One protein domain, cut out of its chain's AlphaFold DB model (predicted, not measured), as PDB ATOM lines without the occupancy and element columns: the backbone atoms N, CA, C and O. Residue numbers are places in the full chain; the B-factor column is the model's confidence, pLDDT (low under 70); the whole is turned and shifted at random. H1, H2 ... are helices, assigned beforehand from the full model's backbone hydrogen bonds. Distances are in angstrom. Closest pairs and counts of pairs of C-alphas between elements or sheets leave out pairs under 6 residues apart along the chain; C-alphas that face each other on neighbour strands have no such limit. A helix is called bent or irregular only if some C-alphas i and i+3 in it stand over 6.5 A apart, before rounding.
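AT A GLANCE: This is residues 795 to 1000 of the 1201 residues of an uncharacterized protein of Candidatus Fermentibacteria bacterium (UniProt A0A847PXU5). Five helices, H2, H7, H8, H9 and H10, form an up-and-down bundle, each running against the one before it in the chain, and H1 packs on H2. Toward one end of the domain is a cluster of short helices, with H3, H4 and H5 set round H6. The printed part has 206 residues with ten named helices, H1 to H10 in chain order, and no named strand; the class is all helix. The whole is compact, with a radius of gyration of the C-alphas of 16.8 A and spans of 56 by 40 by 33 A.

HOW THE PARTS SIT: H10, residues 979 to 1000, touches H8, residues 933 to 950, at a shallow tilt of 11 degrees, the same way; the closest C-alphas are those of Ile 936 and Ala 979, 5.8 A apart. H9, residues 956 to 967, forms a hairpin with H10, at a steep tilt of 41 degrees; its residues 962 to 967 alone touch H10, closest at Leu 967 and Ala 982, C-alphas 5.5 A apart. H7, residues 917 to 927, touches H9, closest at the C-alphas of Val 921 and Glu 964, 5.0 A apart. H2, residues 819 to 838, touches H8, closest at the C-alphas of Gly 835 and Leu 944, 5.9 A apart. Residues 821 to 829 of H2 alone touch H7, closest at the C-alphas of Phe 825 and Leu 922, 6.3 A apart. H1, residues 795 to 815, forms a hairpin with H2, at a tilt of 32 degrees, only just shallow; the closest C-alphas are those of Ser 812 and Gln 822, 5.3 A apart. H6, residues 906 to 914, touches H3, residues 852 to 862, H4, residues 867 to 876, and H5, residues 884 to 895; its closest C-alpha pairs are Ala 914 to Gly 852, 4.1 A, Cys 907 to Phe 874, 6.5 A, and Ala 906 to Phe 894, 5.1 A. Each O i to N i+4 pair is within hydrogen-bond range in H2 to H9, against 15 of 17 in H1 and 14 of 18 in H10.

IN THESE COORDINATES: H1 begins at C-alpha 795, (294.583, 348.952, 349.044), and is 29.8 A long; H2 is 28.6 A and H8 25.7 A. H10, 29.0 A, ends at C-alpha 1000, (296.788, 320.155, 369.168); it has a kink of 43 degrees near residue 993 and is irregular, with C-alphas 997 and 1000 7.4 A apart.

THE WHOLE: The two C-alphas farthest apart are those of Thr 885 and Met 1000, 57.0 A. The printed part has no cut. The links H2 to H3 and H9 to H10 are long. Mean pLDDT of the printed part is 79.3; 35 residues are under 70, among them 895 to 904 and 968 to 977.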
ATOM      1  N   THR A 795     295.183 347.611 349.111       82.50
ATOM      2  CA  THR A 795     294.583 348.952 349.044       82.50
ATOM      3  C   THR A 795     293.312 349.085 349.876       82.50
ATOM      4  O   THR A 795     293.135 350.115 350.529       82.50
ATOM      5  N   GLU A 796     292.469 348.053 349.933       80.69
ATOM      6  CA  GLU A 796     291.301 348.015 350.821       80.69
ATOM      7  C   GLU A 796     291.715 348.192 352.289       80.69
ATOM      8  O   GLU A 796     291.070 348.922 353.046       80.69
ATOM      9  N   ASN A 797     292.864 347.628 352.666       74.81
ATOM     10  CA  ASN A 797     293.395 347.703 354.028       74.81
ATOM     11  C   ASN A 797     293.962 349.091 354.383       74.81
ATOM     12  O   ASN A 797     294.049 349.438 355.564       74.81
ATOM     13  N   ARG A 798     294.314 349.916 353.383       74.44
ATOM     14  CA  ARG A 798     294.956 351.231 353.581       74.44
ATOM     15  C   ARG A 798     294.008 352.306 354.086       74.44
ATOM     16  O   ARG A 798     294.421 353.139 354.887       74.44
ATOM     17  N   ALA A 799     292.753 352.315 353.640       74.44
ATOM     18  CA  ALA A 799     291.783 353.320 354.071       74.44
ATOM     19  C   ALA A 799     291.535 353.305 355.599       74.44
ATOM     20  O   ALA A 799     291.680 354.359 356.224       74.44
ATOM     21  N   PRO A 800     291.225 352.156 356.237       76.44
ATOM     22  CA  PRO A 800     291.086 352.093 357.692       76.44
ATOM     23  C   PRO A 800     292.422 352.292 358.427       76.44
ATOM     24  O   PRO A 800     292.438 352.937 359.475       76.44
ATOM     25  N   GLU A 801     293.547 351.832 357.865       80.62
ATOM     26  CA  GLU A 801     294.886 352.092 358.419       80.62
ATOM     27  C   GLU A 801     295.189 353.598 358.474       80.62
ATOM     28  O   GLU A 801     295.636 354.104 359.499       80.62
ATOM     29  N   ALA A 802     294.916 354.345 357.401       79.12
ATOM     30  CA  ALA A 802     295.176 355.782 357.337       79.12
ATOM     31  C   ALA A 802     294.348 356.565 358.366       79.12
ATOM     32  O   ALA A 802     294.841 357.533 358.950       79.12
ATOM     33  N   VAL A 803     293.105 356.139 358.616       83.06
ATOM     34  CA  VAL A 803     292.257 356.702 359.679       83.06
ATOM     35  C   VAL A 803     292.874 356.428 361.051       83.06
ATOM     36  O   VAL A 803     293.054 357.368 361.826       83.06
ATOM     37  N   LEU A 804     293.288 355.185 361.314       85.69
ATOM     38  CA  LEU A 804     293.933 354.806 362.573       85.69
ATOM     39  C   LEU A 804     295.248 355.557 362.801       85.69
ATOM     40  O   LEU A 804     295.489 356.055 363.892       85.69
ATOM     41  N   VAL A 805     296.107 355.666 361.786       85.75
ATOM     42  CA  VAL A 805     297.399 356.358 361.895       85.75
ATOM     43  C   VAL A 805     297.196 357.855 362.139       85.75
ATOM     44  O   VAL A 805     297.956 358.454 362.899       85.75
ATOM     45  N   ARG A 806     296.155 358.471 361.556       86.31
ATOM     46  CA  ARG A 806     295.775 359.860 361.866       86.31
ATOM     47  C   ARG A 806     295.305 360.002 363.310       86.31
ATOM     48  O   ARG A 806     295.768 360.917 363.987       86.31
ATOM     49  N   GLU A 807     294.450 359.098 363.783       88.12
ATOM     50  CA  GLU A 807     294.008 359.065 365.182       88.12
ATOM     51  C   GLU A 807     295.205 358.863 366.130       88.12
ATOM     52  O   GLU A 807     295.361 359.609 367.091       88.12
ATOM     53  N   ALA A 808     296.123 357.946 365.809       89.31
ATOM     54  CA  ALA A 808     297.346 357.676 366.567       89.31
ATOM     55  C   ALA A 808     298.294 358.879 366.597       89.31
ATOM     56  O   ALA A 808     298.888 359.191 367.628       89.31
ATOM     57  N   ALA A 809     298.445 359.582 365.472       88.56
ATOM     58  CA  ALA A 809     299.257 360.789 365.383       88.56
ATOM     59  C   ALA A 809     298.646 361.951 366.180       88.56
ATOM     60  O   ALA A 809     299.378 362.707 366.815       88.56
ATOM     61  N   GLN A 810     297.319 362.104 366.168       89.19
ATOM     62  CA  GLN A 810     296.629 363.106 366.982       89.19
ATOM     63  C   GLN A 810     296.745 362.771 368.471       89.19
ATOM     64  O   GLN A 810     297.172 363.617 369.255       89.19
ATOM     65  N   LEU A 811     296.460 361.523 368.841       89.25
ATOM     66  CA  LEU A 811     296.525 361.062 370.220       89.25
ATOM     67  C   LEU A 811     297.953 361.152 370.771       89.25
ATOM     68  O   LEU A 811     298.159 361.742 371.827       89.25
ATOM     69  N   SER A 812     298.968 360.677 370.045       90.62
ATOM     70  CA  SER A 812     300.366 360.760 370.499       90.62
ATOM     71  C   SER A 812     300.846 362.198 370.733       90.62
ATOM     72  O   SER A 812     301.598 362.422 371.677       90.62
ATOM     73  N   ARG A 813     300.372 363.183 369.950       89.25
ATOM     74  CA  ARG A 813     300.651 364.615 370.188       89.25
ATOM     75  C   ARG A 813     299.993 365.147 371.456       89.25
ATOM     76  O   ARG A 813     300.565 366.022 372.093       89.25
ATOM     77  N   THR A 814     298.807 364.645 371.806       87.38
ATOM     78  CA  THR A 814     298.173 364.981 373.092       87.38
ATOM     79  C   THR A 814     298.866 364.295 374.266       87.38
ATOM     80  O   THR A 814     298.919 364.861 375.349       87.38
ATOM     81  N   LEU A 815     299.425 363.097 374.051       86.75
ATOM     82  CA  LEU A 815     300.055 362.305 375.102       86.75
ATOM     83  C   LEU A 815     301.467 362.778 375.457       86.75
ATOM     84  O   LEU A 815     301.786 362.810 376.638       86.75
ATOM     85  N   THR A 816     302.309 363.127 374.479       86.81
ATOM     86  CA  THR A 816     303.710 363.522 374.714       86.81
ATOM     87  C   THR A 816     304.226 364.488 373.650       86.81
ATOM     88  O   THR A 816     303.787 364.465 372.501       86.81
ATOM     89  N   ALA A 817     305.219 365.308 374.007       86.06
ATOM     90  CA  ALA A 817     305.964 366.151 373.070       86.06
ATOM     91  C   ALA A 817     307.196 365.446 372.456       86.06
ATOM     92  O   ALA A 817     307.785 365.964 371.503       86.06
ATOM     93  N   ASP A 818     307.600 364.272 372.968       85.88
ATOM     94  CA  ASP A 818     308.776 363.547 372.477       85.88
ATOM     95  C   ASP A 818     308.512 362.915 371.099       85.88
ATOM     96  O   ASP A 818     307.761 361.945 370.949       85.88
ATOM     97  N   ARG A 819     309.203 363.427 370.072       84.88
ATOM     98  CA  ARG A 819     309.101 362.946 368.685       84.88
ATOM     99  C   ARG A 819     309.474 361.471 368.530       84.88
ATOM    100  O   ARG A 819     308.953 360.819 367.626       84.88
ATOM    101  N   ARG A 820     310.380 360.935 369.352       84.56
ATOM    102  CA  ARG A 820     310.774 359.520 369.288       84.56
ATOM    103  C   ARG A 820     309.628 358.626 369.752       84.56
ATOM    104  O   ARG A 820     309.319 357.651 369.072       84.56
ATOM    105  N   LEU A 821     308.987 358.978 370.864       83.06
ATOM    106  CA  LEU A 821     307.847 358.234 371.403       83.06
ATOM    107  C   LEU A 821     306.610 358.376 370.510       83.06
ATOM    108  O   LEU A 821     305.925 357.385 370.281       83.06
ATOM    109  N   GLN A 822     306.381 359.551 369.914       87.56
ATOM    110  CA  GLN A 822     305.329 359.737 368.906       87.56
ATOM    111  C   GLN A 822     305.524 358.814 367.692       87.56
ATOM    112  O   GLN A 822     304.573 358.178 367.247       87.56
ATOM    113  N   ARG A 823     306.757 358.710 367.166       84.88
ATOM    114  CA  ARG A 823     307.083 357.812 366.042       84.88
ATOM    115  C   ARG A 823     306.930 356.339 366.409       84.88
ATOM    116  O   ARG A 823     306.443 355.571 365.590       84.88
ATOM    117  N   LEU A 824     307.342 355.951 367.616       85.88
ATOM    118  CA  LEU A 824     307.157 354.588 368.109       85.88
ATOM    119  C   LEU A 824     305.665 354.251 368.231       85.88
ATOM    120  O   LEU A 824     305.232 353.224 367.725       85.88
ATOM    121  N   PHE A 825     304.870 355.148 368.820       89.62
ATOM    122  CA  PHE A 825     303.427 354.964 368.982       89.62
ATOM    123  C   PHE A 825     302.723 354.763 367.634       89.62
ATOM    124  O   PHE A 825     301.932 353.836 367.477       89.62
ATOM    125  N   THR A 826     303.021 355.601 366.634       88.38
ATOM    126  CA  THR A 826     302.422 355.463 365.297       88.38
ATOM    127  C   THR A 826     302.928 354.233 364.545       88.38
ATOM    128  O   THR A 826     302.152 353.614 363.817       88.38
ATOM    129  N   HIS A 827     304.197 353.849 364.733       88.12
ATOM    130  CA  HIS A 827     304.773 352.639 364.146       88.12
ATOM    131  C   HIS A 827     304.097 351.367 364.673       88.12
ATOM    132  O   HIS A 827     303.608 350.564 363.880       88.12
ATOM    133  N   GLU A 828     303.995 351.223 365.995       89.38
ATOM    134  CA  GLU A 828     303.346 350.069 366.626       89.38
ATOM    135  C   GLU A 828     301.842 350.028 366.330       89.38
ATOM    136  O   GLU A 828     301.292 348.952 366.102       89.38
ATOM    137  N   ALA A 829     301.170 351.188 366.249       89.81
ATOM    138  CA  ALA A 829     299.752 351.264 365.885       89.81
ATOM    139  C   ALA A 829     299.493 350.680 364.496       89.81
ATOM    140  O   ALA A 829     298.573 349.883 364.314       89.81
ATOM    141  N   LYS A 830     300.345 351.039 363.532       87.19
ATOM    142  CA  LYS A 830     300.299 350.488 362.180       87.19
ATOM    143  C   LYS A 830     300.575 348.982 362.180       87.19
ATOM    144  O   LYS A 830     299.801 348.228 361.598       87.19
ATOM    145  N   LYS A 831     301.633 348.541 362.864       86.38
ATOM    146  CA  LYS A 831     302.067 347.136 362.900       86.38
ATOM    147  C   LYS A 831     301.012 346.212 363.517       86.38
ATOM    148  O   LYS A 831     300.671 345.183 362.935       86.38
ATOM    149  N   LEU A 832     300.458 346.597 364.669       88.00
ATOM    150  CA  LEU A 832     299.395 345.850 365.346       88.00
ATOM    151  C   LEU A 832     298.116 345.793 364.510       88.00
ATOM    152  O   LEU A 832     297.490 344.736 364.434       88.00
ATOM    153  N   TRP A 833     297.741 346.899 363.863       85.31
ATOM    154  CA  TRP A 833     296.593 346.929 362.962       85.31
ATOM    155  C   TRP A 833     296.767 345.980 361.780       85.31
ATOM    156  O   TRP A 833     295.915 345.119 361.575       85.31
ATOM    157  N   GLU A 834     297.873 346.097 361.041       79.06
ATOM    158  CA  GLU A 834     298.148 345.258 359.871       79.06
ATOM    159  C   GLU A 834     298.116 343.767 360.243       79.06
ATOM    160  O   GLU A 834     297.464 342.974 359.563       79.06
ATOM    161  N   GLY A 835     298.750 343.381 361.356       79.88
ATOM    162  CA  GLY A 835     298.775 341.990 361.812       79.88
ATOM    163  C   GLY A 835     297.410 341.458 362.264       79.88
ATOM    164  O   GLY A 835     296.991 340.381 361.838       79.88
ATOM    165  N   LEU A 836     296.679 342.204 363.097       84.06
ATOM    166  CA  LEU A 836     295.378 341.759 363.620       84.06
ATOM    167  C   LEU A 836     294.281 341.768 362.555       84.06
ATOM    168  O   LEU A 836     293.401 340.907 362.573       84.06
ATOM    169  N   TYR A 837     294.333 342.716 361.624       80.50
ATOM    170  CA  TYR A 837     293.419 342.757 360.494       80.50
ATOM    171  C   TYR A 837     293.652 341.571 359.551       80.50
ATOM    172  O   TYR A 837     292.696 340.874 359.213       80.50
ATOM    173  N   ARG A 838     294.916 341.271 359.194       74.25
ATOM    174  CA  ARG A 838     295.270 340.085 358.386       74.25
ATOM    175  C   ARG A 838     294.798 338.784 359.032       74.25
ATOM    176  O   ARG A 838     294.280 337.914 358.344       74.25
ATOM    177  N   ALA A 839     294.910 338.684 360.354       74.50
ATOM    178  CA  ALA A 839     294.411 337.545 361.119       74.50
ATOM    179  C   ALA A 839     292.867 337.472 361.200       74.50
ATOM    180  O   ALA A 839     292.327 336.539 361.794       74.50
ATOM    181  N   GLY A 840     292.141 338.463 360.669       76.75
ATOM    182  CA  GLY A 840     290.684 338.571 360.775       76.75
ATOM    183  C   GLY A 840     290.183 338.878 362.192       76.75
ATOM    184  O   GLY A 840     288.989 338.753 362.464       76.75
ATOM    185  N   LEU A 841     291.078 339.281 363.099       81.00
ATOM    186  CA  LEU A 841     290.803 339.491 364.521       81.00
ATOM    187  C   LEU A 841     290.231 340.879 364.821       81.00
ATOM    188  O   LEU A 841     289.604 341.069 365.865       81.00
ATOM    189  N   MET A 842     290.424 341.844 363.920       78.50
ATOM    190  CA  MET A 842     289.939 343.212 364.076       78.50
ATOM    191  C   MET A 842     289.408 343.755 362.748       78.50
ATOM    192  O   MET A 842     290.073 343.650 361.725       78.50
ATOM    193  N   ARG A 843     288.208 344.354 362.766       69.38
ATOM    194  CA  ARG A 843     287.560 344.925 361.565       69.38
ATOM    195  C   ARG A 843     287.358 346.439 361.614       69.38
ATOM    196  O   ARG A 843     287.173 347.052 360.570       69.38
ATOM    197  N   ARG A 844     287.350 347.050 362.804       70.31
ATOM    198  CA  ARG A 844     287.166 348.498 362.977       70.31
ATOM    199  C   ARG A 844     288.272 349.067 363.864       70.31
ATOM    200  O   ARG A 844     288.339 348.674 365.026       70.31
ATOM    201  N   PRO A 845     289.113 349.972 363.343       68.31
ATOM    202  CA  PRO A 845     290.114 350.644 364.148       68.31
ATOM    203  C   PRO A 845     289.482 351.794 364.940       68.31
ATOM    204  O   PRO A 845     288.785 352.629 364.368       68.31
ATOM    205  N   ALA A 846     289.742 351.837 366.242       82.94
ATOM    206  CA  ALA A 846     289.550 353.016 367.084       82.94
ATOM    207  C   ALA A 846     290.529 352.926 368.257       82.94
ATOM    208  O   ALA A 846     290.718 351.839 368.812       82.94
ATOM    209  N   LEU A 847     291.147 354.038 368.645       88.62
ATOM    210  CA  LEU A 847     292.036 354.114 369.813       88.62
ATOM    211  C   LEU A 847     291.303 354.623 371.050       88.62
ATOM    212  O   LEU A 847     291.655 354.264 372.173       88.62
ATOM    213  N   LEU A 848     290.266 355.434 370.844       89.06
ATOM    214  CA  LEU A 848     289.443 356.012 371.900       89.06
ATOM    215  C   LEU A 848     288.062 355.357 371.959       89.06
ATOM    216  O   LEU A 848     287.445 355.051 370.937       89.06
ATOM    217  N   ARG A 849     287.544 355.168 373.175       88.94
ATOM    218  CA  ARG A 849     286.140 354.783 373.369       88.94
ATOM    219  C   ARG A 849     285.212 355.975 373.098       88.94
ATOM    220  O   ARG A 849     285.661 357.123 373.151       88.94
ATOM    221  N   PRO A 850     283.907 355.750 372.856       85.12
ATOM    222  CA  PRO A 850     282.932 356.839 372.789       85.12
ATOM    223  C   PRO A 850     283.002 357.722 374.048       85.12
ATOM    224  O   PRO A 850     282.844 357.231 375.160       85.12
ATOM    225  N   GLY A 851     283.277 359.020 373.876       81.75
ATOM    226  CA  GLY A 851     283.484 359.971 374.982       81.75
ATOM    227  C   GLY A 851     284.913 360.028 375.552       81.75
ATOM    228  O   GLY A 851     285.220 360.939 376.318       81.75
ATOM    229  N   GLY A 852     285.811 359.132 375.134       83.88
ATOM    230  CA  GLY A 852     287.205 359.077 375.589       83.88
ATOM    231  C   GLY A 852     288.026 360.317 375.225       83.88
ATOM    232  O   GLY A 852     288.838 360.765 376.028       83.88
ATOM    233  N   ALA A 853     287.761 360.941 374.072       85.31
ATOM    234  CA  ALA A 853     288.430 362.182 373.662       85.31
ATOM    235  C   ALA A 853     288.234 363.321 374.679       85.31
ATOM    236  O   ALA A 853     289.186 364.026 375.008       85.31
ATOM    237  N   ALA A 854     287.022 363.456 375.232       86.19
ATOM    238  CA  ALA A 854     286.723 364.459 376.250       86.19
ATOM    239  C   ALA A 854     287.453 364.169 377.571       86.19
ATOM    240  O   ALA A 854     287.923 365.095 378.223       86.19
ATOM    241  N   LEU A 855     287.594 362.888 377.942       85.56
ATOM    242  CA  LEU A 855     288.352 362.483 379.130       85.56
ATOM    243  C   LEU A 855     289.842 362.814 378.976       85.56
ATOM    244  O   LEU A 855     290.427 363.423 379.870       85.56
ATOM    245  N   VAL A 856     290.447 362.465 377.836       86.88
ATOM    246  CA  VAL A 856     291.861 362.767 377.555       86.88
ATOM    247  C   VAL A 856     292.104 364.275 377.522       86.88
ATOM    248  O   VAL A 856     293.070 364.743 378.119       86.88
ATOM    249  N   GLN A 857     291.208 365.044 376.901       85.44
ATOM    250  CA  GLN A 857     291.312 366.501 376.859       85.44
ATOM    251  C   GLN A 857     291.174 367.132 378.253       85.44
ATOM    252  O   GLN A 857     291.973 367.992 378.612       85.44
ATOM    253  N   GLN A 858     290.233 366.659 379.077       85.12
ATOM    254  CA  GLN A 858     290.076 367.119 380.460       85.12
ATOM    255  C   GLN A 858     291.345 366.879 381.297       85.12
ATOM    256  O   GLN A 858     291.712 367.710 382.132       85.12
ATOM    257  N   LEU A 859     292.030 365.750 381.077       85.06
ATOM    258  CA  LEU A 859     293.304 365.466 381.734       85.06
ATOM    259  C   LEU A 859     294.428 366.371 381.201       85.06
ATOM    260  O   LEU A 859     295.180 366.924 382.000       85.06
ATOM    261  N   ALA A 860     294.505 366.571 379.880       84.62
ATOM    262  CA  ALA A 860     295.483 367.454 379.238       84.62
ATOM    263  C   ALA A 860     295.367 368.914 379.712       84.62
ATOM    264  O   ALA A 860     296.375 369.564 379.945       84.62
ATOM    265  N   GLU A 861     294.151 369.419 379.925       84.31
ATOM    266  CA  GLU A 861     293.910 370.769 380.460       84.31
ATOM    267  C   GLU A 861     294.323 370.914 381.935       84.31
ATOM    268  O   GLU A 861     294.548 372.022 382.418       84.31
ATOM    269  N   THR A 862     294.417 369.798 382.664       80.62
ATOM    270  CA  THR A 862     294.805 369.779 384.082       80.62
ATOM    271  C   THR A 862     296.321 369.625 384.267       80.62
ATOM    272  O   THR A 862     296.859 370.050 385.290       80.62
ATOM    273  N   VAL A 863     297.017 369.026 383.295       76.88
ATOM    274  CA  VAL A 863     298.457 368.743 383.332       76.88
ATOM    275  C   VAL A 863     299.201 369.709 382.405       76.88
ATOM    276  O   VAL A 863     299.149 369.573 381.189       76.88
ATOM    277  N   GLU A 864     299.980 370.640 382.959       63.81
ATOM    278  CA  GLU A 864     300.879 371.519 382.184       63.81
ATOM    279  C   GLU A 864     302.173 370.783 381.741       63.81
ATOM    280  O   GLU A 864     303.286 371.245 381.989       63.81
ATOM    281  N   GLY A 865     302.060 369.594 381.132       68.75
ATOM    282  CA  GLY A 865     303.214 368.737 380.821       68.75
ATOM    283  C   GLY A 865     302.895 367.426 380.084       68.75
ATOM    284  O   GLY A 865     301.788 367.213 379.605       68.75
ATOM    285  N   ASP A 866     303.895 366.543 379.977       83.19
ATOM    286  CA  ASP A 866     303.802 365.258 379.262       83.19
ATOM    287  C   ASP A 866     302.908 364.256 380.019       83.19
ATOM    288  O   ASP A 866     303.281 363.770 381.094       83.19
ATOM    289  N   LEU A 867     301.746 363.911 379.452       85.56
ATOM    290  CA  LEU A 867     300.796 362.969 380.051       85.56
ATOM    291  C   LEU A 867     301.395 361.571 380.227       85.56
ATOM    292  O   LEU A 867     301.073 360.901 381.207       85.56
ATOM    293  N   LEU A 868     302.306 361.132 379.346       85.75
ATOM    294  CA  LEU A 868     302.985 359.845 379.521       85.75
ATOM    295  C   LEU A 868     303.858 359.842 380.775       85.75
ATOM    296  O   LEU A 868     303.940 358.828 381.461       85.75
ATOM    297  N   SER A 869     304.488 360.970 381.109       80.62
ATOM    298  CA  SER A 869     305.275 361.087 382.343       80.62
ATOM    299  C   SER A 869     304.394 361.005 383.594       80.62
ATOM    300  O   SER A 869     304.783 360.382 384.582       80.62
ATOM    301  N   VAL A 870     303.179 361.562 383.522       81.94
ATOM    302  CA  VAL A 870     302.169 361.470 384.583       81.94
ATOM    303  C   VAL A 870     301.692 360.028 384.730       81.94
ATOM    304  O   VAL A 870     301.724 359.504 385.841       81.94
ATOM    305  N   PHE A 871     301.351 359.352 383.629       84.88
ATOM    306  CA  PHE A 871     300.983 357.934 383.654       84.88
ATOM    307  C   PHE A 871     302.091 357.067 384.256       84.88
ATOM    308  O   PHE A 871     301.813 356.288 385.161       84.88
ATOM    309  N   ARG A 872     303.356 357.257 383.845       79.38
ATOM    310  CA  ARG A 872     304.498 356.512 384.412       79.38
ATOM    311  C   ARG A 872     304.598 356.681 385.925       79.38
ATOM    312  O   ARG A 872     304.762 355.692 386.629       79.38
ATOM    313  N   ARG A 873     304.505 357.914 386.426       77.62
ATOM    314  CA  ARG A 873     304.681 358.207 387.856       77.62
ATOM    315  C   ARG A 873     303.507 357.704 388.703       77.62
ATOM    316  O   ARG A 873     303.743 357.052 389.716       77.62
ATOM    317  N   PHE A 874     302.264 357.903 388.255       78.12
ATOM    318  CA  PHE A 874     301.072 357.373 388.938       78.12
ATOM    319  C   PHE A 874     301.010 355.839 388.921       78.12
ATOM    320  O   PHE A 874     300.536 355.227 389.879       78.12
ATOM    321  N   GLU A 875     301.512 355.191 387.867       73.62
ATOM    322  CA  GLU A 875     301.568 353.725 387.803       73.62
ATOM    323  C   GLU A 875     302.638 353.112 388.700       73.62
ATOM    324  O   GLU A 875     302.483 351.978 389.154       73.62
ATOM    325  N   ARG A 876     303.676 353.887 389.021       68.44
ATOM    326  CA  ARG A 876     304.769 353.496 389.920       68.44
ATOM    327  C   ARG A 876     304.566 353.924 391.371       68.44
ATOM    328  O   ARG A 876     305.328 353.496 392.230       68.44
ATOM    329  N   GLY A 877     303.566 354.761 391.651       66.56
ATOM    330  CA  GLY A 877     303.409 355.389 392.964       66.56
ATOM    331  C   GLY A 877     304.556 356.348 393.310       66.56
ATOM    332  O   GLY A 877     304.864 356.536 394.483       66.56
ATOM    333  N   GLU A 878     305.216 356.917 392.297       70.88
ATOM    334  CA  GLU A 878     306.281 357.913 392.455       70.88
ATOM    335  C   GLU A 878     305.690 359.315 392.659       70.88
ATOM    336  O   GLU A 878     304.605 359.623 392.161       70.88
ATOM    337  N   GLU A 879     306.421 360.199 393.348       64.88
ATOM    338  CA  GLU A 879     305.990 361.590 393.525       64.88
ATOM    339  C   GLU A 879     305.886 362.319 392.178       64.88
ATOM    340  O   GLU A 879     306.843 362.448 391.405       64.88
ATOM    341  N   VAL A 880     304.691 362.837 391.896       68.00
ATOM    342  CA  VAL A 880     304.405 363.592 390.680       68.00
ATOM    343  C   VAL A 880     304.676 365.069 390.948       68.00
ATOM    344  O   VAL A 880     303.977 365.715 391.723       68.00
ATOM    345  N   GLN A 881     305.688 365.625 390.280       64.50
ATOM    346  CA  GLN A 881     306.017 367.053 390.346       64.50
ATOM    347  C   GLN A 881     304.980 367.894 389.582       64.50
ATOM    348  O   GLN A 881     305.206 368.287 388.439       64.50
ATOM    349  N   LEU A 882     303.829 368.140 390.203       68.88
ATOM    350  CA  LEU A 882     302.772 369.029 389.719       68.88
ATOM    351  C   LEU A 882     302.376 370.015 390.822       68.88
ATOM    352  O   LEU A 882     302.691 369.818 391.996       68.88
ATOM    353  N   SER A 883     301.673 371.089 390.452       72.81
ATOM    354  CA  SER A 883     301.095 371.988 391.453       72.81
ATOM    355  C   SER A 883     300.112 371.212 392.348       72.81
ATOM    356  O   SER A 883     299.390 370.338 391.857       72.81
ATOM    357  N   PRO A 884     300.036 371.509 393.658       71.25
ATOM    358  CA  PRO A 884     299.190 370.756 394.588       71.25
ATOM    359  C   PRO A 884     297.699 370.798 394.211       71.25
ATOM    360  O   PRO A 884     296.957 369.860 394.488       71.25
ATOM    361  N   THR A 885     297.256 371.853 393.519       74.75
ATOM    362  CA  THR A 885     295.895 371.978 392.980       74.75
ATOM    363  C   THR A 885     295.650 371.109 391.743       74.75
ATOM    364  O   THR A 885     294.536 370.618 391.568       74.75
ATOM    365  N   ALA A 886     296.654 370.905 390.885       73.75
ATOM    366  CA  ALA A 886     296.566 369.996 389.743       73.75
ATOM    367  C   ALA A 886     296.624 368.529 390.191       73.75
ATOM    368  O   ALA A 886     295.839 367.716 389.706       73.75
ATOM    369  N   LEU A 887     297.481 368.211 391.167       78.56
ATOM    370  CA  LEU A 887     297.598 366.873 391.750       78.56
ATOM    371  C   LEU A 887     296.264 366.400 392.357       78.56
ATOM    372  O   LEU A 887     295.764 365.351 391.966       78.56
ATOM    373  N   ASP A 888     295.629 367.215 393.210       78.38
ATOM    374  CA  ASP A 888     294.325 366.904 393.828       78.38
ATOM    375  C   ASP A 888     293.207 366.714 392.782       78.38
ATOM    376  O   ASP A 888     292.335 365.855 392.926       78.38
ATOM    377  N   ARG A 889     293.234 367.473 391.677       78.94
ATOM    378  CA  ARG A 889     292.284 367.292 390.567       78.94
ATOM    379  C   ARG A 889     292.505 365.977 389.824       78.94
ATOM    380  O   ARG A 889     291.522 365.309 389.514       78.94
ATOM    381  N   ILE A 890     293.753 365.601 389.550       79.75
ATOM    382  CA  ILE A 890     294.099 364.351 388.854       79.75
ATOM    383  C   ILE A 890     293.777 363.144 389.731       79.75
ATOM    384  O   ILE A 890     293.128 362.209 389.267       79.75
ATOM    385  N   GLU A 891     294.139 363.194 391.013       77.06
ATOM    386  CA  GLU A 891     293.788 362.160 391.985       77.06
ATOM    387  C   GLU A 891     292.274 361.995 392.082       77.06
ATOM    388  O   GLU A 891     291.787 360.872 392.033       77.06
ATOM    389  N   LYS A 892     291.499 363.088 392.107       77.75
ATOM    390  CA  LYS A 892     290.031 363.019 392.046       77.75
ATOM    391  C   LYS A 892     289.516 362.465 390.720       77.75
ATOM    392  O   LYS A 892     288.541 361.721 390.739       77.75
ATOM    393  N   LEU A 893     290.127 362.795 389.581       77.62
ATOM    394  CA  LEU A 893     289.737 362.259 388.270       77.62
ATOM    395  C   LEU A 893     289.962 360.744 388.182       77.62
ATOM    396  O   LEU A 893     289.074 360.034 387.709       77.62
ATOM    397  N   PHE A 894     291.098 360.254 388.680       79.56
ATOM    398  CA  PHE A 894     291.411 358.825 388.738       79.56
ATOM    399  C   PHE A 894     290.598 358.102 389.828       79.56
ATOM    400  O   PHE A 894     290.065 357.022 389.585       79.56
ATOM    401  N   ALA A 895     290.413 358.710 391.004       67.56
ATOM    402  CA  ALA A 895     289.688 358.120 392.134       67.56
ATOM    403  C   ALA A 895     288.168 358.077 391.937       67.56
ATOM    404  O   ALA A 895     287.524 357.137 392.395       67.56
ATOM    405  N   LYS A 896     287.575 359.041 391.217       60.88
ATOM    406  CA  LYS A 896     286.130 359.056 390.909       60.88
ATOM    407  C   LYS A 896     285.693 357.848 390.071       60.88
ATOM    408  O   LYS A 896     284.494 357.625 389.919       60.88
ATOM    409  N   LYS A 897     286.651 357.102 389.511       57.44
ATOM    410  CA  LYS A 897     286.417 356.032 388.540       57.44
ATOM    411  C   LYS A 897     287.255 354.767 388.763       57.44
ATOM    412  O   LYS A 897     287.267 353.897 387.895       57.44
ATOM    413  N   ALA A 898     287.938 354.646 389.903       54.22
ATOM    414  CA  ALA A 898     288.593 353.398 390.286       54.22
ATOM    415  C   ALA A 898     287.541 352.273 390.356       54.22
ATOM    416  O   ALA A 898     286.463 352.463 390.922       54.22
ATOM    417  N   SER A 899     287.824 351.141 389.709       46.66
ATOM    418  CA  SER A 899     286.881 350.030 389.570       46.66
ATOM    419  C   SER A 899     286.521 349.416 390.930       46.66
ATOM    420  O   SER A 899     287.263 349.515 391.904       46.66
ATOM    421  N   GLU A 900     285.384 348.722 390.990       46.75
ATOM    422  CA  GLU A 900     284.884 347.983 392.162       46.75
ATOM    423  C   GLU A 900     285.812 346.832 392.627       46.75
ATOM    424  O   GLU A 900     285.486 346.120 393.580       46.75
ATOM    425  N   LYS A 901     286.965 346.615 391.971       52.56
ATOM    426  CA  LYS A 901     287.902 345.525 392.268       52.56
ATOM    427  C   LYS A 901     289.082 346.014 393.121       52.56
ATOM    428  O   LYS A 901     289.818 346.904 392.696       52.56
ATOM    429  N   PRO A 902     289.319 345.419 394.303       50.12
ATOM    430  CA  PRO A 902     290.437 345.806 395.157       50.12
ATOM    431  C   PRO A 902     291.774 345.452 394.488       50.12
ATOM    432  O   PRO A 902     292.014 344.289 394.184       50.12
ATOM    433  N   GLY A 903     292.643 346.449 394.281       57.16
ATOM    434  CA  GLY A 903     294.026 346.259 393.812       57.16
ATOM    435  C   GLY A 903     294.361 346.823 392.423       57.16
ATOM    436  O   GLY A 903     295.539 346.889 392.079       57.16
ATOM    437  N   GLU A 904     293.381 347.277 391.633       61.66
ATOM    438  CA  GLU A 904     293.651 347.909 390.331       61.66
ATOM    439  C   GLU A 904     294.138 349.366 390.493       61.66
ATOM    440  O   GLU A 904     293.564 350.155 391.244       61.66
ATOM    441  N   ASN A 905     295.201 349.747 389.769       72.38
ATOM    442  CA  ASN A 905     295.707 351.122 389.766       72.38
ATOM    443  C   ASN A 905     294.653 352.081 389.171       72.38
ATOM    444  O   ASN A 905     294.205 351.892 388.038       72.38
ATOM    445  N   ALA A 906     294.292 353.134 389.910       75.88
ATOM    446  CA  ALA A 906     293.254 354.092 389.521       75.88
ATOM    447  C   ALA A 906     293.548 354.823 388.193       75.88
ATOM    448  O   ALA A 906     292.632 355.059 387.405       75.88
ATOM    449  N   CYS A 907     294.819 355.127 387.902       80.12
ATOM    450  CA  CYS A 907     295.245 355.706 386.623       80.12
ATOM    451  C   CYS A 907     294.966 354.741 385.463       80.12
ATOM    452  O   CYS A 907     294.422 355.125 384.429       80.12
ATOM    453  N   ARG A 908     295.257 353.452 385.650       78.06
ATOM    454  CA  ARG A 908     295.022 352.425 384.633       78.06
ATOM    455  C   ARG A 908     293.539 352.143 384.409       78.06
ATOM    456  O   ARG A 908     293.112 352.040 383.261       78.06
ATOM    457  N   ALA A 909     292.749 352.060 385.478       79.25
ATOM    458  CA  ALA A 909     291.296 351.912 385.379       79.25
ATOM    459  C   ALA A 909     290.682 353.052 384.548       79.25
ATOM    460  O   ALA A 909     289.862 352.812 383.662       79.25
ATOM    461  N   TRP A 910     291.166 354.280 384.758       85.94
ATOM    462  CA  TRP A 910     290.795 355.434 383.947       85.94
ATOM    463  C   TRP A 910     291.239 355.292 382.476       85.94
ATOM    464  O   TRP A 910     290.440 355.533 381.567       85.94
ATOM    465  N   ARG A 911     292.474 354.832 382.209       84.75
ATOM    466  CA  ARG A 911     292.972 354.600 380.837       84.75
ATOM    467  C   ARG A 911     292.131 353.570 380.078       84.75
ATOM    468  O   ARG A 911     291.853 353.782 378.905       84.75
ATOM    469  N   LEU A 912     291.680 352.498 380.731       83.00
ATOM    470  CA  LEU A 912     290.824 351.474 380.115       83.00
ATOM    471  C   LEU A 912     289.407 351.971 379.794       83.00
ATOM    472  O   LEU A 912     288.722 351.361 378.974       83.00
ATOM    473  N   GLU A 913     288.955 353.058 380.415       83.38
ATOM    474  CA  GLU A 913     287.691 353.717 380.086       83.38
ATOM    475  C   GLU A 913     287.857 354.742 378.952       83.38
ATOM    476  O   GLU A 913     286.981 354.866 378.096       83.38
ATOM    477  N   ALA A 914     288.985 355.457 378.916       87.00
ATOM    478  CA  ALA A 914     289.285 356.423 377.861       87.00
ATOM    479  C   ALA A 914     289.681 355.741 376.537       87.00
ATOM    480  O   ALA A 914     289.211 356.133 375.464       87.00
ATOM    481  N   PHE A 915     290.515 354.702 376.608       90.31
ATOM    482  CA  PHE A 915     291.082 354.002 375.459       90.31
ATOM    483  C   PHE A 915     290.361 352.686 375.153       90.31
ATOM    484  O   PHE A 915     289.839 351.984 376.027       90.31
ATOM    485  N   THR A 916     290.337 352.320 373.875       90.25
ATOM    486  CA  THR A 916     290.024 350.946 373.457       90.25
ATOM    487  C   THR A 916     291.152 350.001 373.896       90.25
ATOM    488  O   THR A 916     292.242 350.470 374.237       90.25
ATOM    489  N   PRO A 917     290.960 348.666 373.863       88.25
ATOM    490  CA  PRO A 917     292.044 347.722 374.144       88.25
ATOM    491  C   PRO A 917     293.304 347.977 373.303       88.25
ATOM    492  O   PRO A 917     294.414 347.899 373.818       88.25
ATOM    493  N   LEU A 918     293.141 348.366 372.031       89.50
ATOM    494  CA  LEU A 918     294.252 348.740 371.155       89.50
ATOM    495  C   LEU A 918     294.964 350.015 371.639       89.50
ATOM    496  O   LEU A 918     296.191 350.036 371.719       89.50
ATOM    497  N   GLY A 919     294.215 351.066 371.994       88.50
ATOM    498  CA  GLY A 919     294.792 352.310 372.515       88.50
ATOM    499  C   GLY A 919     295.500 352.136 373.865       88.50
ATOM    500  O   GLY A 919     296.532 352.766 374.104       88.50
ATOM    501  N   ALA A 920     295.000 351.240 374.721       88.25
ATOM    502  CA  ALA A 920     295.632 350.900 375.992       88.25
ATOM    503  C   ALA A 920     296.968 350.165 375.783       88.25
ATOM    504  O   ALA A 920     297.988 350.633 376.286       88.25
ATOM    505  N   VAL A 921     296.988 349.110 374.951       89.88
ATOM    506  CA  VAL A 921     298.214 348.369 374.588       89.88
ATOM    507  C   VAL A 921     299.278 349.298 374.011       89.88
ATOM    508  O   VAL A 921     300.432 349.246 374.424       89.88
ATOM    509  N   LEU A 922     298.906 350.176 373.076       90.38
ATOM    510  CA  LEU A 922     299.853 351.114 372.465       90.38
ATOM    511  C   LEU A 922     300.446 352.083 373.481       90.38
ATOM    512  O   LEU A 922     301.638 352.385 373.432       90.38
ATOM    513  N   THR A 923     299.622 352.552 374.417       88.06
ATOM    514  CA  THR A 923     300.097 353.406 375.506       88.06
ATOM    515  C   THR A 923     301.092 352.638 376.373       88.06
ATOM    516  O   THR A 923     302.186 353.138 376.619       88.06
ATOM    517  N   ASP A 924     300.775 351.397 376.744       86.38
ATOM    518  CA  ASP A 924     301.632 350.549 377.580       86.38
ATOM    519  C   ASP A 924     302.975 350.213 376.932       86.38
ATOM    520  O   ASP A 924     304.008 350.279 377.599       86.38
ATOM    521  N   LEU A 925     303.001 349.937 375.625       88.00
ATOM    522  CA  LEU A 925     304.244 349.691 374.884       88.00
ATOM    523  C   LEU A 925     305.207 350.887 374.959       88.00
ATOM    524  O   LEU A 925     306.417 350.704 375.078       88.00
ATOM    525  N   VAL A 926     304.681 352.115 374.939       86.75
ATOM    526  CA  VAL A 926     305.472 353.356 375.038       86.75
ATOM    527  C   VAL A 926     305.852 353.695 376.492       86.75
ATOM    528  O   VAL A 926     306.780 354.476 376.745       86.75
ATOM    529  N   LEU A 927     305.172 353.093 377.471       82.69
ATOM    530  CA  LEU A 927     305.513 353.194 378.893       82.69
ATOM    531  C   LEU A 927     306.652 352.236 379.306       82.69
ATOM    532  O   LEU A 927     307.239 352.452 380.370       82.69
ATOM    533  N   LEU A 928     307.024 351.251 378.472       82.62
ATOM    534  CA  LEU A 928     308.158 350.343 378.714       82.62
ATOM    535  C   LEU A 928     309.494 351.110 378.737       82.62
ATOM    536  O   LEU A 928     309.982 351.609 377.721       82.62
ATOM    537  N   GLU A 929     310.122 351.195 379.906       66.88
ATOM    538  CA  GLU A 929     311.335 351.991 380.109       66.88
ATOM    539  C   GLU A 929     312.592 351.299 379.550       66.88
ATOM    540  O   GLU A 929     312.684 350.069 379.520       66.88
ATOM    541  N   ASN A 930     313.576 352.090 379.095       65.75
ATOM    542  CA  ASN A 930     314.902 351.646 378.621       65.75
ATOM    543  C   ASN A 930     314.909 350.604 377.486       65.75
ATOM    544  O   ASN A 930     315.967 350.085 377.118       65.75
ATOM    545  N   SER A 931     313.750 350.317 376.895       70.56
ATOM    546  CA  SER A 931     313.619 349.341 375.821       70.56
ATOM    547  C   SER A 931     314.008 349.981 374.490       70.56
ATOM    548  O   SER A 931     313.581 351.086 374.140       70.56
ATOM    549  N   ARG A 932     314.872 349.301 373.732       77.12
ATOM    550  CA  ARG A 932     315.191 349.728 372.361       77.12
ATOM    551  C   ARG A 932     313.978 349.457 371.475       77.12
ATOM    552  O   ARG A 932     313.278 348.476 371.702       77.12
ATOM    553  N   GLN A 933     313.788 350.262 370.430       81.19
ATOM    554  CA  GLN A 933     312.701 350.063 369.462       81.19
ATOM    555  C   GLN A 933     312.672 348.616 368.940       81.19
ATOM    556  O   GLN A 933     311.645 347.967 369.039       81.19
ATOM    557  N   ALA A 934     313.834 348.054 368.589       78.44
ATOM    558  CA  ALA A 934     313.960 346.660 368.154       78.44
ATOM    559  C   ALA A 934     313.419 345.610 369.154       78.44
ATOM    560  O   ALA A 934     312.981 344.541 368.749       78.44
ATOM    561  N   GLN A 935     313.459 345.883 370.464       84.31
ATOM    562  CA  GLN A 935     312.935 344.959 371.479       84.31
ATOM    563  C   GLN A 935     311.410 345.046 371.598       84.31
ATOM    564  O   GLN A 935     310.763 344.037 371.858       84.31
ATOM    565  N   ILE A 936     310.849 346.242 371.412       85.75
ATOM    566  CA  ILE A 936     309.399 346.467 371.361       85.75
ATOM    567  C   ILE A 936     308.847 345.856 370.070       85.75
ATOM    568  O   ILE A 936     307.892 345.090 370.119       85.75
ATOM    569  N   ASP A 937     309.545 346.059 368.953       84.94
ATOM    570  CA  ASP A 937     309.237 345.428 367.673       84.94
ATOM    571  C   ASP A 937     309.167 343.903 367.783       84.94
ATOM    572  O   ASP A 937     308.204 343.298 367.309       84.94
ATOM    573  N   GLN A 938     310.161 343.292 368.440       86.88
ATOM    574  CA  GLN A 938     310.210 341.852 368.680       86.88
ATOM    575  C   GLN A 938     309.051 341.375 369.568       86.88
ATOM    576  O   GLN A 938     308.507 340.291 369.343       86.88
ATOM    577  N   LEU A 939     308.681 342.159 370.584       89.00
ATOM    578  CA  LEU A 939     307.560 341.863 371.476       89.00
ATOM    579  C   LEU A 939     306.237 341.847 370.702       89.00
ATOM    580  O   LEU A 939     305.486 340.874 370.790       89.00
ATOM    581  N   THR A 940     305.996 342.889 369.904       89.94
ATOM    582  CA  THR A 940     304.810 343.023 369.057       89.94
ATOM    583  C   THR A 940     304.746 341.921 367.999       89.94
ATOM    584  O   THR A 940     303.700 341.299 367.834       89.94
ATOM    585  N   GLU A 941     305.857 341.611 367.320       88.44
ATOM    586  CA  GLU A 941     305.925 340.510 366.343       88.44
ATOM    587  C   GLU A 941     305.607 339.162 366.976       88.44
ATOM    588  O   GLU A 941     304.796 338.409 366.445       88.44
ATOM    589  N   SER A 942     306.191 338.885 368.143       89.19
ATOM    590  CA  SER A 942     305.944 337.643 368.878       89.19
ATOM    591  C   SER A 942     304.464 337.490 369.239       89.19
ATOM    592  O   SER A 942     303.900 336.404 369.121       89.19
ATOM    593  N   PHE A 943     303.817 338.580 369.663       90.75
ATOM    594  CA  PHE A 943     302.381 338.591 369.936       90.75
ATOM    595  C   PHE A 943     301.554 338.354 368.669       90.75
ATOM    596  O   PHE A 943     300.640 337.527 368.694       90.75
ATOM    597  N   LEU A 944     301.868 339.047 367.573       89.06
ATOM    598  CA  LEU A 944     301.141 338.928 366.311       89.06
ATOM    599  C   LEU A 944     301.257 337.524 365.715       89.06
ATOM    600  O   LEU A 944     300.241 336.958 365.333       89.06
ATOM    601  N   GLU A 945     302.447 336.922 365.709       86.56
ATOM    602  CA  GLU A 945     302.657 335.568 365.182       86.56
ATOM    603  C   GLU A 945     301.833 334.517 365.933       86.56
ATOM    604  O   GLU A 945     301.174 333.677 365.316       86.56
ATOM    605  N   VAL A 946     301.838 334.572 367.269       87.50
ATOM    606  CA  VAL A 946     301.061 333.638 368.095       87.50
ATOM    607  C   VAL A 946     299.562 333.906 367.950       87.50
ATOM    608  O   VAL A 946     298.776 332.961 367.873       87.50
ATOM    609  N   SER A 947     299.154 335.174 367.880       85.88
ATOM    610  CA  SER A 947     297.744 335.562 367.746       85.88
ATOM    611  C   SER A 947     297.170 335.207 366.377       85.88
ATOM    612  O   SER A 947     296.048 334.719 366.300       85.88
ATOM    613  N   GLU A 948     297.927 335.384 365.298       84.06
ATOM    614  CA  GLU A 948     297.509 335.006 363.947       84.06
ATOM    615  C   GLU A 948     297.339 333.485 363.829       84.06
ATOM    616  O   GLU A 948     296.355 333.004 363.273       84.06
ATOM    617  N   PHE A 949     298.251 332.710 364.424       83.19
ATOM    618  CA  PHE A 949     298.199 331.251 364.348       83.19
ATOM    619  C   PHE A 949     297.148 330.631 365.291       83.19
ATOM    620  O   PHE A 949     296.400 329.731 364.896       83.19
ATOM    621  N   LEU A 950     297.051 331.103 366.540       81.12
ATOM    622  CA  LEU A 950     296.219 330.489 367.591       81.12
ATOM    623  C   LEU A 950     294.972 331.303 367.981       81.12
ATOM    624  O   LEU A 950     294.158 330.812 368.761       81.12
ATOM    625  N   GLY A 951     294.801 332.539 367.510       70.69
ATOM    626  CA  GLY A 951     293.852 333.511 368.074       70.69
ATOM    627  C   GLY A 951     292.455 333.583 367.449       70.69
ATOM    628  O   GLY A 951     291.600 334.274 368.000       70.69
ATOM    629  N   THR A 952     292.186 332.872 366.348       66.25
ATOM    630  CA  THR A 952     291.013 333.083 365.462       66.25
ATOM    631  C   THR A 952     289.628 332.901 366.108       66.25
ATOM    632  O   THR A 952     288.647 333.405 365.574       66.25
ATOM    633  N   GLU A 953     289.517 332.227 367.256       61.19
ATOM    634  CA  GLU A 953     288.230 331.930 367.922       61.19
ATOM    635  C   GLU A 953     287.929 332.790 369.166       61.19
ATOM    636  O   GLU A 953     286.792 332.841 369.613       61.19
ATOM    637  N   THR A 954     288.932 333.444 369.763       61.47
ATOM    638  CA  THR A 954     288.786 334.259 370.998       61.47
ATOM    639  C   THR A 954     288.400 335.717 370.727       61.47
ATOM    640  O   THR A 954     288.098 336.460 371.649       61.47
ATOM    641  N   GLY A 955     288.407 336.144 369.460       71.44
ATOM    642  CA  GLY A 955     288.242 337.551 369.089       71.44
ATOM    643  C   GLY A 955     289.482 338.402 369.412       71.44
ATOM    644  O   GLY A 955     290.255 338.106 370.325       71.44
ATOM    645  N   GLY A 956     289.706 339.467 368.637       79.12
ATOM    646  CA  GLY A 956     290.899 340.311 368.784       79.12
ATOM    647  C   GLY A 956     290.923 341.162 370.053       79.12
ATOM    648  O   GLY A 956     291.992 341.390 370.612       79.12
ATOM    649  N   GLU A 957     289.763 341.607 370.544       80.94
ATOM    650  CA  GLU A 957     289.687 342.467 371.734       80.94
ATOM    651  C   GLU A 957     290.097 341.735 373.018       80.94
ATOM    652  O   GLU A 957     290.817 342.304 373.837       80.94
ATOM    653  N   GLU A 958     289.718 340.463 373.181       83.00
ATOM    654  CA  GLU A 958     290.113 339.662 374.348       83.00
ATOM    655  C   GLU A 958     291.622 339.396 374.377       83.00
ATOM    656  O   GLU A 958     292.249 339.465 375.437       83.00
ATOM    657  N   LEU A 959     292.223 339.138 373.210       86.38
ATOM    658  CA  LEU A 959     293.669 338.950 373.077       86.38
ATOM    659  C   LEU A 959     294.435 340.239 373.375       86.38
ATOM    660  O   LEU A 959     295.451 340.191 374.064       86.38
ATOM    661  N   LEU A 960     293.932 341.386 372.913       88.06
ATOM    662  CA  LEU A 960     294.512 342.690 373.232       88.06
ATOM    663  C   LEU A 960     294.402 343.020 374.721       88.06
ATOM    664  O   LEU A 960     295.367 343.503 375.298       88.06
ATOM    665  N   LEU A 961     293.278 342.704 375.370       86.25
ATOM    666  CA  LEU A 961     293.137 342.849 376.822       86.25
ATOM    667  C   LEU A 961     294.093 341.925 377.588       86.25
ATOM    668  O   LEU A 961     294.627 342.302 378.627       86.25
ATOM    669  N   ALA A 962     294.329 340.709 377.097       84.31
ATOM    670  CA  ALA A 962     295.306 339.813 377.705       84.31
ATOM    671  C   ALA A 962     296.751 340.295 377.486       84.31
ATOM    672  O   ALA A 962     297.578 340.163 378.388       84.31
ATOM    673  N   PHE A 963     297.046 340.886 376.324       88.50
ATOM    674  CA  PHE A 963     298.338 341.505 376.037       88.50
ATOM    675  C   PHE A 963     298.589 342.713 376.945       88.50
ATOM    676  O   PHE A 963     299.616 342.759 377.615       88.50
ATOM    677  N   GLU A 964     297.615 343.614 377.057       86.56
ATOM    678  CA  GLU A 964     297.613 344.762 377.976       86.56
ATOM    679  C   GLU A 964     297.937 344.326 379.415       86.56
ATOM    680  O   GLU A 964     298.844 344.857 380.057       86.56
ATOM    681  N   ARG A 965     297.310 343.246 379.899       80.62
ATOM    682  CA  ARG A 965     297.616 342.679 381.224       80.62
ATOM    683  C   ARG A 965     299.067 342.233 381.376       80.62
ATOM    684  O   ARG A 965     299.645 342.434 382.442       80.62
ATOM    685  N   CYS A 966     299.670 341.676 380.331       81.31
ATOM    686  CA  CYS A 966     301.063 341.228 380.363       81.31
ATOM    687  C   CYS A 966     302.075 342.383 380.283       81.31
ATOM    688  O   CYS A 966     303.219 342.212 380.703       81.31
ATOM    689  N   LEU A 967     301.671 343.536 379.743       79.75
ATOM    690  CA  LEU A 967     302.493 344.750 379.683       79.75
ATOM    691  C   LEU A 967     302.495 345.528 381.004       79.75
ATOM    692  O   LEU A 967     303.316 346.422 381.197       79.75
ATOM    693  N   SER A 968     301.589 345.185 381.916       68.44
ATOM    694  CA  SER A 968     301.361 345.950 383.132       68.44
ATOM    695  C   SER A 968     302.221 345.552 384.333       68.44
ATOM    696  O   SER A 968     302.691 344.420 384.453       68.44
ATOM    697  N   VAL A 969     302.390 346.505 385.256       59.84
ATOM    698  CA  VAL A 969     303.045 346.310 386.557       59.84
ATOM    699  C   VAL A 969     302.227 345.318 387.390       59.84
ATOM    700  O   VAL A 969     301.035 345.527 387.617       59.84
ATOM    701  N   GLY A 970     302.859 344.230 387.839       53.72
ATOM    702  CA  GLY A 970     302.223 343.258 388.730       53.72
ATOM    703  C   GLY A 970     301.816 343.871 390.076       53.72
ATOM    704  O   GLY A 970     302.407 344.852 390.528       53.72
ATOM    705  N   GLU A 971     300.817 343.272 390.726       48.06
ATOM    706  CA  GLU A 971     300.369 343.608 392.084       48.06
ATOM    707  C   GLU A 971     301.570 343.599 393.054       48.06
ATOM    708  O   GLU A 971     302.077 342.538 393.417       48.06
ATOM    709  N   GLY A 972     302.088 344.776 393.426       46.88
ATOM    710  CA  GLY A 972     303.265 344.877 394.305       46.88
ATOM    711  C   GLY A 972     304.156 346.115 394.153       46.88
ATOM    712  O   GLY A 972     305.112 346.250 394.907       46.88
ATOM    713  N   GLY A 973     303.879 347.028 393.216       48.00
ATOM    714  CA  GLY A 973     304.450 348.387 393.221       48.00
ATOM    715  C   GLY A 973     305.933 348.536 392.841       48.00
ATOM    716  O   GLY A 973     306.411 349.661 392.742       48.00
ATOM    717  N   HIS A 974     306.671 347.453 392.577       47.56
ATOM    718  CA  HIS A 974     308.104 347.512 392.232       47.56
ATOM    719  C   HIS A 974     308.459 346.649 391.019       47.56
ATOM    720  O   HIS A 974     309.342 345.794 391.080       47.56
ATOM    721  N   PHE A 975     307.767 346.849 389.899       49.72
ATOM    722  CA  PHE A 975     308.138 346.191 388.651       49.72
ATOM    723  C   PHE A 975     308.102 347.196 387.503       49.72
ATOM    724  O   PHE A 975     307.038 347.690 387.149       49.72
ATOM    725  N   THR A 976     309.257 347.519 386.925       56.72
ATOM    726  CA  THR A 976     309.340 348.244 385.653       56.72
ATOM    727  C   THR A 976     309.466 347.205 384.540       56.72
ATOM    728  O   THR A 976     310.559 346.682 384.341       56.72
ATOM    729  N   PRO A 977     308.385 346.844 383.820       65.62
ATOM    730  CA  PRO A 977     308.498 345.855 382.761       65.62
ATOM    731  C   PRO A 977     309.394 346.418 381.655       65.62
ATOM    732  O   PRO A 977     309.055 347.381 380.970       65.62
ATOM    733  N   THR A 978     310.564 345.817 381.477       78.12
ATOM    734  CA  THR A 978     311.314 345.953 380.226       78.12
ATOM    735  C   THR A 978     310.633 345.115 379.142       78.12
ATOM    736  O   THR A 978     309.972 344.118 379.446       78.12
ATOM    737  N   ALA A 979     310.829 345.431 377.856       81.19
ATOM    738  CA  ALA A 979     310.256 344.639 376.758       81.19
ATOM    739  C   ALA A 979     310.613 343.137 376.847       81.19
ATOM    740  O   ALA A 979     309.815 342.268 376.497       81.19
ATOM    741  N   ARG A 980     311.791 342.807 377.397       81.00
ATOM    742  CA  ARG A 980     312.229 341.420 377.617       81.00
ATOM    743  C   ARG A 980     311.433 340.709 378.715       81.00
ATOM    744  O   ARG A 980     311.184 339.509 378.611       81.00
ATOM    745  N   GLU A 981     311.071 341.413 379.778       80.56
ATOM    746  CA  GLU A 981     310.260 340.863 380.867       80.56
ATOM    747  C   GLU A 981     308.798 340.741 380.462       80.56
ATOM    748  O   GLU A 981     308.196 339.698 380.715       80.56
ATOM    749  N   ALA A 982     308.272 341.735 379.744       83.12
ATOM    750  CA  ALA A 982     306.961 341.662 379.115       83.12
ATOM    751  C   ALA A 982     306.846 340.438 378.190       83.12
ATOM    752  O   ALA A 982     305.866 339.701 378.263       83.12
ATOM    753  N   LEU A 983     307.885 340.135 377.397       84.19
ATOM    754  CA  LEU A 983     307.909 338.934 376.553       84.19
ATOM    755  C   LEU A 983     307.856 337.637 377.377       84.19
ATOM    756  O   LEU A 983     307.168 336.688 377.005       84.19
ATOM    757  N   ARG A 984     308.553 337.583 378.520       84.00
ATOM    758  CA  ARG A 984     308.506 336.423 379.433       84.00
ATOM    759  C   ARG A 984     307.135 336.267 380.087       84.00
ATOM    760  O   ARG A 984     306.671 335.139 380.264       84.00
ATOM    761  N   LEU A 985     306.502 337.377 380.464       84.62
ATOM    762  CA  LEU A 985     305.148 337.383 381.015       84.62
ATOM    763  C   LEU A 985     304.135 336.935 379.966       84.62
ATOM    764  O   LEU A 985     303.324 336.070 380.275       84.62
ATOM    765  N   LEU A 986     304.253 337.414 378.727       86.38
ATOM    766  CA  LEU A 986     303.444 336.944 377.604       86.38
ATOM    767  C   LEU A 986     303.602 335.449 377.366       86.38
ATOM    768  O   LEU A 986     302.592 334.754 377.272       86.38
ATOM    769  N   ASP A 987     304.835 334.929 377.346       85.00
ATOM    770  CA  ASP A 987     305.062 333.487 377.197       85.00
ATOM    771  C   ASP A 987     304.344 332.697 378.300       85.00
ATOM    772  O   ASP A 987     303.643 331.721 378.030       85.00
ATOM    773  N   LYS A 988     304.444 333.152 379.553       85.44
ATOM    774  CA  LYS A 988     303.866 332.463 380.713       85.44
ATOM    775  C   LYS A 988     302.340 332.587 380.808       85.44
ATOM    776  O   LYS A 988     301.684 331.595 381.122       85.44
ATOM    777  N   GLN A 989     301.796 333.787 380.616       83.94
ATOM    778  CA  GLN A 989     300.405 334.139 380.924       83.94
ATOM    779  C   GLN A 989     299.472 334.060 379.713       83.94
ATOM    780  O   GLN A 989     298.284 333.809 379.900       83.94
ATOM    781  N   LEU A 990     299.990 334.230 378.491       86.31
ATOM    782  CA  LEU A 990     299.188 334.227 377.267       86.31
ATOM    783  C   LEU A 990     299.576 333.084 376.324       86.31
ATOM    784  O   LEU A 990     298.734 332.244 376.008       86.31
ATOM    785  N   PHE A 991     300.843 332.995 375.912       89.94
ATOM    786  CA  PHE A 991     301.249 332.059 374.862       89.94
ATOM    787  C   PHE A 991     301.164 330.598 375.314       89.94
ATOM    788  O   PHE A 991     300.548 329.799 374.617       89.94
ATOM    789  N   ARG A 992     301.697 330.222 376.487       88.62
ATOM    790  CA  ARG A 992     301.602 328.835 376.990       88.62
ATOM    791  C   ARG A 992     300.160 328.368 377.204       88.62
ATOM    792  O   ARG A 992     299.861 327.236 376.821       88.62
ATOM    793  N   PRO A 993     299.252 329.166 377.799       87.69
ATOM    794  CA  PRO A 993     297.842 328.794 377.875       87.69
ATOM    795  C   PRO A 993     297.178 328.627 376.506       87.69
ATOM    796  O   PRO A 993     296.473 327.638 376.311       87.69
ATOM    797  N   LEU A 994     297.420 329.543 375.559       85.06
ATOM    798  CA  LEU A 994     296.895 329.425 374.193       85.06
ATOM    799  C   LEU A 994     297.433 328.173 373.496       85.06
ATOM    800  O   LEU A 994     296.659 327.406 372.930       85.06
ATOM    801  N   TRP A 995     298.734 327.922 373.615       87.25
ATOM    802  CA  TRP A 995     299.399 326.738 373.084       87.25
ATOM    803  C   TRP A 995     298.792 325.449 373.636       87.25
ATOM    804  O   TRP A 995     298.337 324.606 372.872       87.25
ATOM    805  N   ARG A 996     298.677 325.320 374.965       85.69
ATOM    806  CA  ARG A 996     298.085 324.133 375.609       85.69
ATOM    807  C   ARG A 996     296.648 323.863 375.172       85.69
ATOM    808  O   ARG A 996     296.245 322.709 375.126       85.69
ATOM    809  N   ARG A 997     295.870 324.914 374.905       82.25
ATOM    810  CA  ARG A 997     294.465 324.781 374.504       82.25
ATOM    811  C   ARG A 997     294.295 324.475 373.018       82.25
ATOM    812  O   ARG A 997     293.334 323.801 372.679       82.25
ATOM    813  N   ARG A 998     295.166 325.003 372.148       83.31
ATOM    814  CA  ARG A 998     294.899 325.084 370.698       83.31
ATOM    815  C   ARG A 998     295.965 324.492 369.786       83.31
ATOM    816  O   ARG A 998     295.671 324.255 368.618       83.31
ATOM    817  N   ALA A 999     297.179 324.247 370.275       83.31
ATOM    818  CA  ALA A 999     298.246 323.711 369.431       83.31
ATOM    819  C   ALA A 999     297.860 322.349 368.839       83.31
ATOM    820  O   ALA A 999     298.060 322.137 367.648       83.31
ATOM    821  N   MET A1000     297.219 321.479 369.629       83.62
ATOM    822  CA  MET A1000     296.788 320.155 369.168       83.62
ATOM    823  C   MET A1000     295.795 320.225 368.012       83.62
ATOM    824  O   MET A1000     296.015 319.572 367.005       83.62
TER     825      MET A1000